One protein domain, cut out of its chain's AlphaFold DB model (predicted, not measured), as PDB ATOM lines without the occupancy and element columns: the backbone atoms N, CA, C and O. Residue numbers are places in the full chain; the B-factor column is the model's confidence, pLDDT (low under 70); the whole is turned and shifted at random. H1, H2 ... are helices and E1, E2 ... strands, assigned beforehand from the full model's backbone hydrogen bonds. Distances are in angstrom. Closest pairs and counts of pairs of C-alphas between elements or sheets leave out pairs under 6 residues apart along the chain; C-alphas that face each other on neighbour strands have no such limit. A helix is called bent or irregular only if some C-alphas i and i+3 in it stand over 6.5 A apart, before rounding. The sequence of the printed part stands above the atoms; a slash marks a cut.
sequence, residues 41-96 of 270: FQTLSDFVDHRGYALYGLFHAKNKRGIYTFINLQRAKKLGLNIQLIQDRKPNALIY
ATOM      1  N   PHE A  41      39.394  -5.751  10.032       97.56
ATOM      2  CA  PHE A  41      39.489  -4.508  10.790       97.56
ATOM      3  C   PHE A  41      38.903  -4.707  12.186       97.56
ATOM      4  O   PHE A  41      37.831  -5.292  12.328       97.56
ATOM      5  N   GLN A  42      39.619  -4.247  13.206       96.69
ATOM      6  CA  GLN A  42      39.229  -4.368  14.608       96.69
ATOM      7  C   GLN A  42      39.569  -3.087  15.371       96.69
ATOM      8  O   GLN A  42      40.453  -2.322  14.970       96.69
ATOM      9  N   THR A  43      38.878  -2.882  16.488       97.00
ATOM     10  CA  THR A  43      39.196  -1.851  17.480       97.00
ATOM     11  C   THR A  43      39.722  -2.553  18.720       97.00
ATOM     12  O   THR A  43      38.986  -3.289  19.373       97.00
ATOM     13  N   LEU A  44      41.002  -2.360  19.016       95.75
ATOM     14  CA  LEU A  44      41.709  -3.041  20.094       95.75
ATOM     15  C   LEU A  44      42.218  -2.040  21.131       95.75
ATOM     16  O   LEU A  44      42.619  -0.926  20.788       95.75
ATOM     17  N   SER A  45      42.241  -2.436  22.400       94.44
ATOM     18  CA  SER A  45      42.889  -1.663  23.466       94.44
ATOM     19  C   SER A  45      44.416  -1.801  23.428       94.44
ATOM     20  O   SER A  45      45.123  -0.826  23.675       94.44
ATOM     21  N   ASP A  46      44.918  -2.981  23.055       94.44
ATOM     22  CA  ASP A  46      46.341  -3.315  22.952       94.44
ATOM     23  C   ASP A  46      46.608  -4.186  21.704       94.44
ATOM     24  O   ASP A  46      45.703  -4.786  21.127       94.44
ATOM     25  N   PHE A  47      47.862  -4.243  21.254       94.81
ATOM     26  CA  PHE A  47      48.314  -5.084  20.143       94.81
ATOM     27  C   PHE A  47      48.668  -6.517  20.571       94.81
ATOM     28  O   PHE A  47      49.058  -7.330  19.726       94.81
ATOM     29  N   VAL A  48      48.576  -6.827  21.866       94.06
ATOM     30  CA  VAL A  48      48.741  -8.177  22.417       94.06
ATOM     31  C   VAL A  48      47.400  -8.776  22.843       94.06
ATOM     32  O   VAL A  48      46.465  -8.054  23.173       94.06
ATOM     33  N   ASP A  49      47.308 -10.103  22.820       89.88
ATOM     34  CA  ASP A  49      46.157 -10.847  23.322       89.88
ATOM     35  C   ASP A  49      46.167 -10.976  24.858       89.88
ATOM     36  O   ASP A  49      47.092 -10.539  25.545       89.88
ATOM     37  N   HIS A  50      45.134 -11.628  25.402       87.94
ATOM     38  CA  HIS A  50      44.977 -11.882  26.840       87.94
ATOM     39  C   HIS A  50      46.112 -12.717  27.462       87.94
ATOM     40  O   HIS A  50      46.260 -12.726  28.681       87.94
ATOM     41  N   ARG A  51      46.913 -13.422  26.652       89.50
ATOM     42  CA  ARG A  51      48.084 -14.202  27.089       89.50
ATOM     43  C   ARG A  51      49.391 -13.424  26.908       89.50
ATOM     44  O   ARG A  51      50.463 -13.946  27.196       89.50
ATOM     45  N   GLY A  52      49.318 -12.189  26.411       87.06
ATOM     46  CA  GLY A  52      50.468 -11.337  26.133       87.06
ATOM     47  C   GLY A  52      51.157 -11.611  24.793       87.06
ATOM     48  O   GLY A  52      52.208 -11.015  24.528       87.06
ATOM     49  N   TYR A  53      50.598 -12.463  23.924       88.94
ATOM     50  CA  TYR A  53      51.140 -12.693  22.584       88.94
ATOM     51  C   TYR A  53      50.715 -11.583  21.629       88.94
ATOM     52  O   TYR A  53      49.555 -11.190  21.581       88.94
ATOM     53  N   ALA A  54      51.649 -11.079  20.822       92.00
ATOM     54  CA  ALA A  54      51.317 -10.055  19.837       92.00
ATOM     55  C   ALA A  54      50.404 -10.613  18.741       92.00
ATOM     56  O   ALA A  54      50.711 -11.630  18.114       92.00
ATOM     57  N   LEU A  55      49.328  -9.884  18.468       96.56
ATOM     58  CA  LEU A  55      48.417 -10.166  17.373       96.56
ATOM     59  C   LEU A  55      49.107  -9.859  16.041       96.56
ATOM     60  O   LEU A  55      49.775  -8.835  15.879       96.56
ATOM     61  N   TYR A  56      48.959 -10.748  15.061       97.25
ATOM     62  CA  TYR A  56      49.591 -10.560  13.761       97.25
ATOM     63  C   TYR A  56      48.786  -9.551  12.934       97.25
ATOM     64  O   TYR A  56      47.712  -9.868  12.427       97.25
ATOM     65  N   GLY A  57      49.309  -8.338  12.759       97.38
ATOM     66  CA  GLY A  57      48.564  -7.292  12.063       97.38
ATOM     67  C   GLY A  57      49.316  -5.991  11.818       97.38
ATOM     68  O   GLY A  57      50.519  -5.870  12.089       97.38
ATOM     69  N   LEU A  58      48.564  -5.031  11.283       97.38
ATOM     70  CA  LEU A  58      48.906  -3.612  11.218       97.38
ATOM     71  C   LEU A  58      48.104  -2.861  12.281       97.38
ATOM     72  O   LEU A  58      46.929  -3.154  12.472       97.38
ATOM     73  N   PHE A  59      48.719  -1.882  12.931       97.19
ATOM     74  CA  PHE A  59      48.164  -1.178  14.082       97.19
ATOM     75  C   PHE A  59      48.356   0.322  13.926       97.19
ATOM     76  O   PHE A  59      49.447   0.779  13.585       97.19
ATOM     77  N   HIS A  60      47.303   1.079  14.205       95.88
ATOM     78  CA  HIS A  60      47.296   2.527  14.253       95.88
ATOM     79  C   HIS A  60      47.629   2.976  15.683       95.88
ATOM     80  O   HIS A  60      46.806   2.878  16.594       95.88
ATOM     81  N   ALA A  61      48.866   3.418  15.891       94.00
ATOM     82  CA  ALA A  61      49.409   3.801  17.187       94.00
ATOM     83  C   ALA A  61      49.825   5.276  17.204       94.00
ATOM     84  O   ALA A  61      50.251   5.833  16.189       94.00
ATOM     85  N   LYS A  62      49.744   5.900  18.383       91.06
ATOM     86  CA  LYS A  62      50.124   7.299  18.621       91.06
ATOM     87  C   LYS A  62      51.634   7.487  18.474       91.06
ATOM     88  O   LYS A  62      52.383   7.357  19.438       91.06
ATOM     89  N   ASN A  63      52.088   7.764  17.258       85.00
ATOM     90  CA  ASN A  63      53.472   8.104  16.932       85.00
ATOM     91  C   ASN A  63      53.522   8.714  15.509       85.00
ATOM     92  O   ASN A  63      52.549   8.623  14.762       85.00
ATOM     93  N   LYS A  64      54.651   9.309  15.101       77.94
ATOM     94  CA  LYS A  64      54.814  10.103  13.865       77.94
ATOM     95  C   LYS A  64      54.297   9.436  12.583       77.94
ATOM     96  O   LYS A  64      53.851  10.139  11.686       77.94
ATOM     97  N   ARG A  65      54.401   8.105  12.447       75.00
ATOM     98  CA  ARG A  65      54.007   7.385  11.216       75.00
ATOM     99  C   ARG A  65      52.576   6.843  11.243       75.00
ATOM    100  O   ARG A  65      52.107   6.383  10.206       75.00
ATOM    101  N   GLY A  66      51.912   6.851  12.399       88.31
ATOM    102  CA  GLY A  66      50.564   6.317  12.593       88.31
ATOM    103  C   GLY A  66      50.475   4.790  12.521       88.31
ATOM    104  O   GLY A  66      50.017   4.171  13.469       88.31
ATOM    105  N   ILE A  67      50.905   4.151  11.429       93.75
ATOM    106  CA  ILE A  67      50.664   2.719  11.176       93.75
ATOM    107  C   ILE A  67      51.945   1.890  11.335       93.75
ATOM    108  O   ILE A  67      52.976   2.190  10.731       93.75
ATOM    109  N   TYR A  68      51.857   0.801  12.100       95.06
ATOM    110  CA  TYR A  68      52.974  -0.076  12.455       95.06
ATOM    111  C   TYR A  68      52.602  -1.550  12.305       95.06
ATOM    112  O   TYR A  68      51.468  -1.942  12.551       95.06
ATOM    113  N   THR A  69      53.564  -2.397  11.938       96.44
ATOM    114  CA  THR A  69      53.375  -3.856  12.024       96.44
ATOM    115  C   THR A  69      53.519  -4.332  13.470       96.44
ATOM    116  O   THR A  69      54.223  -3.698  14.264       96.44
ATOM    117  N   PHE A  70      52.964  -5.503  13.800       95.88
ATOM    118  CA  PHE A  70      53.224  -6.143  15.099       95.88
ATOM    119  C   PHE A  70      54.728  -6.341  15.372       95.88
ATOM    120  O   PHE A  70      55.155  -6.240  16.514       95.88
ATOM    121  N   ILE A  71      55.551  -6.553  14.335       95.88
ATOM    122  CA  ILE A  71      57.015  -6.693  14.448       95.88
ATOM    123  C   ILE A  71      57.633  -5.399  14.986       95.88
ATOM    124  O   ILE A  71      58.500  -5.431  15.861       95.88
ATOM    125  N   ASN A  72      57.181  -4.249  14.473       94.56
ATOM    126  CA  ASN A  72      57.650  -2.950  14.945       94.56
ATOM    127  C   ASN A  72      57.216  -2.705  16.393       94.56
ATOM    128  O   ASN A  72      58.046  -2.296  17.201       94.56
ATOM    129  N   LEU A  73      55.955  -2.999  16.726       95.00
ATOM    130  CA  LEU A  73      55.428  -2.810  18.080       95.00
ATOM    131  C   LEU A  73      56.078  -3.755  19.098       95.00
ATOM    132  O   LEU A  73      56.492  -3.314  20.164       95.00
ATOM    133  N   GLN A  74      56.289  -5.027  18.754       94.75
ATOM    134  CA  GLN A  74      57.040  -5.966  19.592       94.75
ATOM    135  C   GLN A  74      58.456  -5.464  19.874       94.75
ATOM    136  O   GLN A  74      58.933  -5.562  21.005       94.75
ATOM    137  N   ARG A  75      59.143  -4.916  18.863       92.50
ATOM    138  CA  ARG A  75      60.472  -4.331  19.063       92.50
ATOM    139  C   ARG A  75      60.408  -3.097  19.962       92.50
ATOM    140  O   ARG A  75      61.224  -2.991  20.868       92.50
ATOM    141  N   ALA A  76      59.456  -2.195  19.733       92.50
ATOM    142  CA  ALA A  76      59.264  -1.012  20.566       92.50
ATOM    143  C   ALA A  76      59.020  -1.395  22.039       92.50
ATOM    144  O   ALA A  76      59.686  -0.858  22.919       92.50
ATOM    145  N   LYS A  77      58.186  -2.414  22.291       92.50
ATOM    146  CA  LYS A  77      57.936  -2.964  23.632       92.50
ATOM    147  C   LYS A  77      59.218  -3.504  24.275       92.50
ATOM    148  O   LYS A  77      59.502  -3.191  25.423       92.50
ATOM    149  N   LYS A  78      60.044  -4.250  23.525       92.38
ATOM    150  CA  LYS A  78      61.360  -4.736  23.999       92.38
ATOM    151  C   LYS A  78      62.358  -3.619  24.313       92.38
ATOM    152  O   LYS A  78      63.292  -3.847  25.072       92.38
ATOM    153  N   LEU A  79      62.197  -2.448  23.702       91.50
ATOM    154  CA  LEU A  79      63.007  -1.259  23.973       91.50
ATOM    155  C   LEU A  79      62.443  -0.412  25.128       91.50
ATOM    156  O   LEU A  79      62.973   0.660  25.387       91.50
ATOM    157  N   GLY A  80      61.375  -0.865  25.796       93.19
ATOM    158  CA  GLY A  80      60.731  -0.124  26.882       93.19
ATOM    159  C   GLY A  80      59.945   1.103  26.415       93.19
ATOM    160  O   GLY A  80      59.634   1.972  27.222       93.19
ATOM    161  N   LEU A  81      59.629   1.206  25.119       92.31
ATOM    162  CA  LEU A  81      58.842   2.322  24.602       92.31
ATOM    163  C   LEU A  81      57.366   2.143  24.958       92.31
ATOM    164  O   LEU A  81      56.805   1.058  24.791       92.31
ATOM    165  N   ASN A  82      56.727   3.232  25.382       91.19
ATOM    166  CA  ASN A  82      55.286   3.267  25.599       91.19
ATOM    167  C   ASN A  82      54.548   3.174  24.253       91.19
ATOM    168  O   ASN A  82      54.827   3.938  23.325       91.19
ATOM    169  N   ILE A  83      53.610   2.235  24.145       93.00
ATOM    170  CA  ILE A  83      52.812   1.994  22.942       93.00
ATOM    171  C   ILE A  83      51.356   2.252  23.298       93.00
ATOM    172  O   ILE A  83      50.806   1.606  24.181       93.00
ATOM    173  N   GLN A  84      50.724   3.174  22.576       94.38
ATOM    174  CA  GLN A  84      49.304   3.473  22.727       94.38
ATOM    175  C   GLN A  84      48.622   3.383  21.370       94.38
ATOM    176  O   GLN A  84      48.985   4.116  20.444       94.38
ATOM    177  N   LEU A  85      47.629   2.502  21.249       95.94
ATOM    178  CA  LEU A  85      46.761   2.468  20.075       95.94
ATOM    179  C   LEU A  85      45.831   3.688  20.071       95.94
ATOM    180  O   LEU A  85      45.466   4.218  21.123       95.94
ATOM    181  N   ILE A  86      45.469   4.160  18.882       95.19
ATOM    182  CA  ILE A  86      44.523   5.270  18.725       95.19
ATOM    183  C   ILE A  86      43.107   4.776  19.055       95.19
ATOM    184  O   ILE A  86      42.721   3.685  18.643       95.19
ATOM    185  N   GLN A  87      42.355   5.569  19.825       94.75
ATOM    186  CA  GLN A  87      41.018   5.239  20.338       94.75
ATOM    187  C   GLN A  87      40.005   6.311  19.897       94.75
ATOM    188  O   GLN A  87      39.515   7.090  20.708       94.75
ATOM    189  N   ASP A  88      39.731   6.399  18.594       93.31
ATOM    190  CA  ASP A  88      38.876   7.426  17.968       93.31
ATOM    191  C   ASP A  88      37.540   6.861  17.443       93.31
ATOM    192  O   ASP A  88      36.921   7.426  16.543       93.31
ATOM    193  N   ARG A  89      37.094   5.728  18.008       90.12
ATOM    194  CA  ARG A  89      35.903   4.954  17.594       90.12
ATOM    195  C   ARG A  89      35.960   4.401  16.161       90.12
ATOM    196  O   ARG A  89      34.970   3.839  15.697       90.12
ATOM    197  N   LYS A  90      37.100   4.502  15.473       94.50
ATOM    198  CA  LYS A  90      37.363   3.819  14.199       94.50
ATOM    199  C   LYS A  90      38.223   2.573  14.439       94.50
ATOM    200  O   LYS A  90      38.906   2.495  15.463       94.50
ATOM    201  N   PRO A  91      38.225   1.600  13.511       96.69
ATOM    202  CA  PRO A  91      39.151   0.482  13.593       96.69
ATOM    203  C   PRO A  91      40.599   0.969  13.654       96.69
ATOM    204  O   PRO A  91      41.046   1.741  12.802       96.69
ATOM    205  N   ASN A  92      41.339   0.494  14.649       96.75
ATOM    206  CA  ASN A  92      42.737   0.849  14.873       96.75
ATOM    207  C   ASN A  92      43.694  -0.312  14.572       96.75
ATOM    208  O   ASN A  92      44.906  -0.156  14.704       96.75
ATOM    209  N   ALA A  93      43.179  -1.464  14.145       97.75
ATOM    210  CA  ALA A  93      43.980  -2.612  13.769       97.75
ATOM    211  C   ALA A  93      43.420  -3.315  12.528       97.75
ATOM    212  O   ALA A  93      42.209  -3.385  12.323       97.75
ATOM    213  N   LEU A  94      44.318  -3.870  11.716       97.69
ATOM    214  CA  LEU A  94      44.025  -4.823  10.651       97.69
ATOM    215  C   LEU A  94      44.720  -6.142  10.992       97.69
ATOM    216  O   LEU A  94      45.946  -6.244  10.886       97.69
ATOM    217  N   ILE A  95      43.938  -7.134  11.409       98.00
ATOM    218  CA  ILE A  95      44.425  -8.416  11.930       98.00
ATOM    219  C   ILE A  95      44.374  -9.493  10.848       98.00
ATOM    220  O   ILE A  95      43.404  -9.593  10.094       98.00
ATOM    221  N   TYR A  96      45.418 -10.317  10.787       97.81
ATOM    222  CA  TYR A  96      45.481 -11.501   9.938       97.81
ATOM    223  C   TYR A  96      45.539 -12.754  10.809       97.81
ATOM    224  O   TYR A  96      46.581 -13.090  11.379       97.81
TER     225      TYR A  96
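What this domain is: This is residues 41 to 96 of the 270 residues of an uncharacterized protein of Rhizophagus irregularis (UniProt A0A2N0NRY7). Little regular structure: a small three-stranded sheet forms one wall, loops from residues 41 to 56 and 79 to 92 pass over one face, and H1 grazes the sheet, its far end sticking out with residues 75 to 80. The printed part has 56 residues, 19 in named elements, in the order E1, E2, H1, E3; the class is mixed. The antiparallel sheet runs E2, E1, E3. The whole is compact, radius of gyration of the C-alphas 10.2 A, spanning 28 by 27 by 16 A.

Where its parts are: E1, residues 57 to 60, starts at C-alpha 57 (48.564, -7.292, 12.063) and is 10.1 A long. E2 is residues 67 to 69, 7.2 A; E3 is residues 93 to 95, 6.1 A, ending at C-alpha 95 (44.425, -8.416, 11.930). H1, residues 70 to 78, is 12.1 A long.

How they stand to each other: E1 and E3 are antiparallel at 176 degrees; N 58 and O 94 are 2.9 A apart, within hydrogen-bond range. E1 and E2 form a hairpin at 153 degrees, with N 59 and O 68 2.8 A apart, within that range. E2 and E3 are apart. Residues 41 to 42 pair antiparallel with residues 93 to 94 of E3. H1 only grazes the sheet with residues 70 to 73; the closest C-alphas of E1 and H1, Gly 57 and Phe 70, are 5.7 A apart. In H1 every O i to N i+4 pair is within hydrogen-bond range. E2, H1 and E3 make a split strand-helix-strand unit, two strands running the same way with E1 between them, its crossover right-handed.

The domain as a whole: The C-alphas farthest apart, those of Leu 79 and Arg 89, are 28.5 A apart. The printed part has no cut. The link from H1 to E3, 14 residues, is long. No printed residue is under 70 in pLDDT.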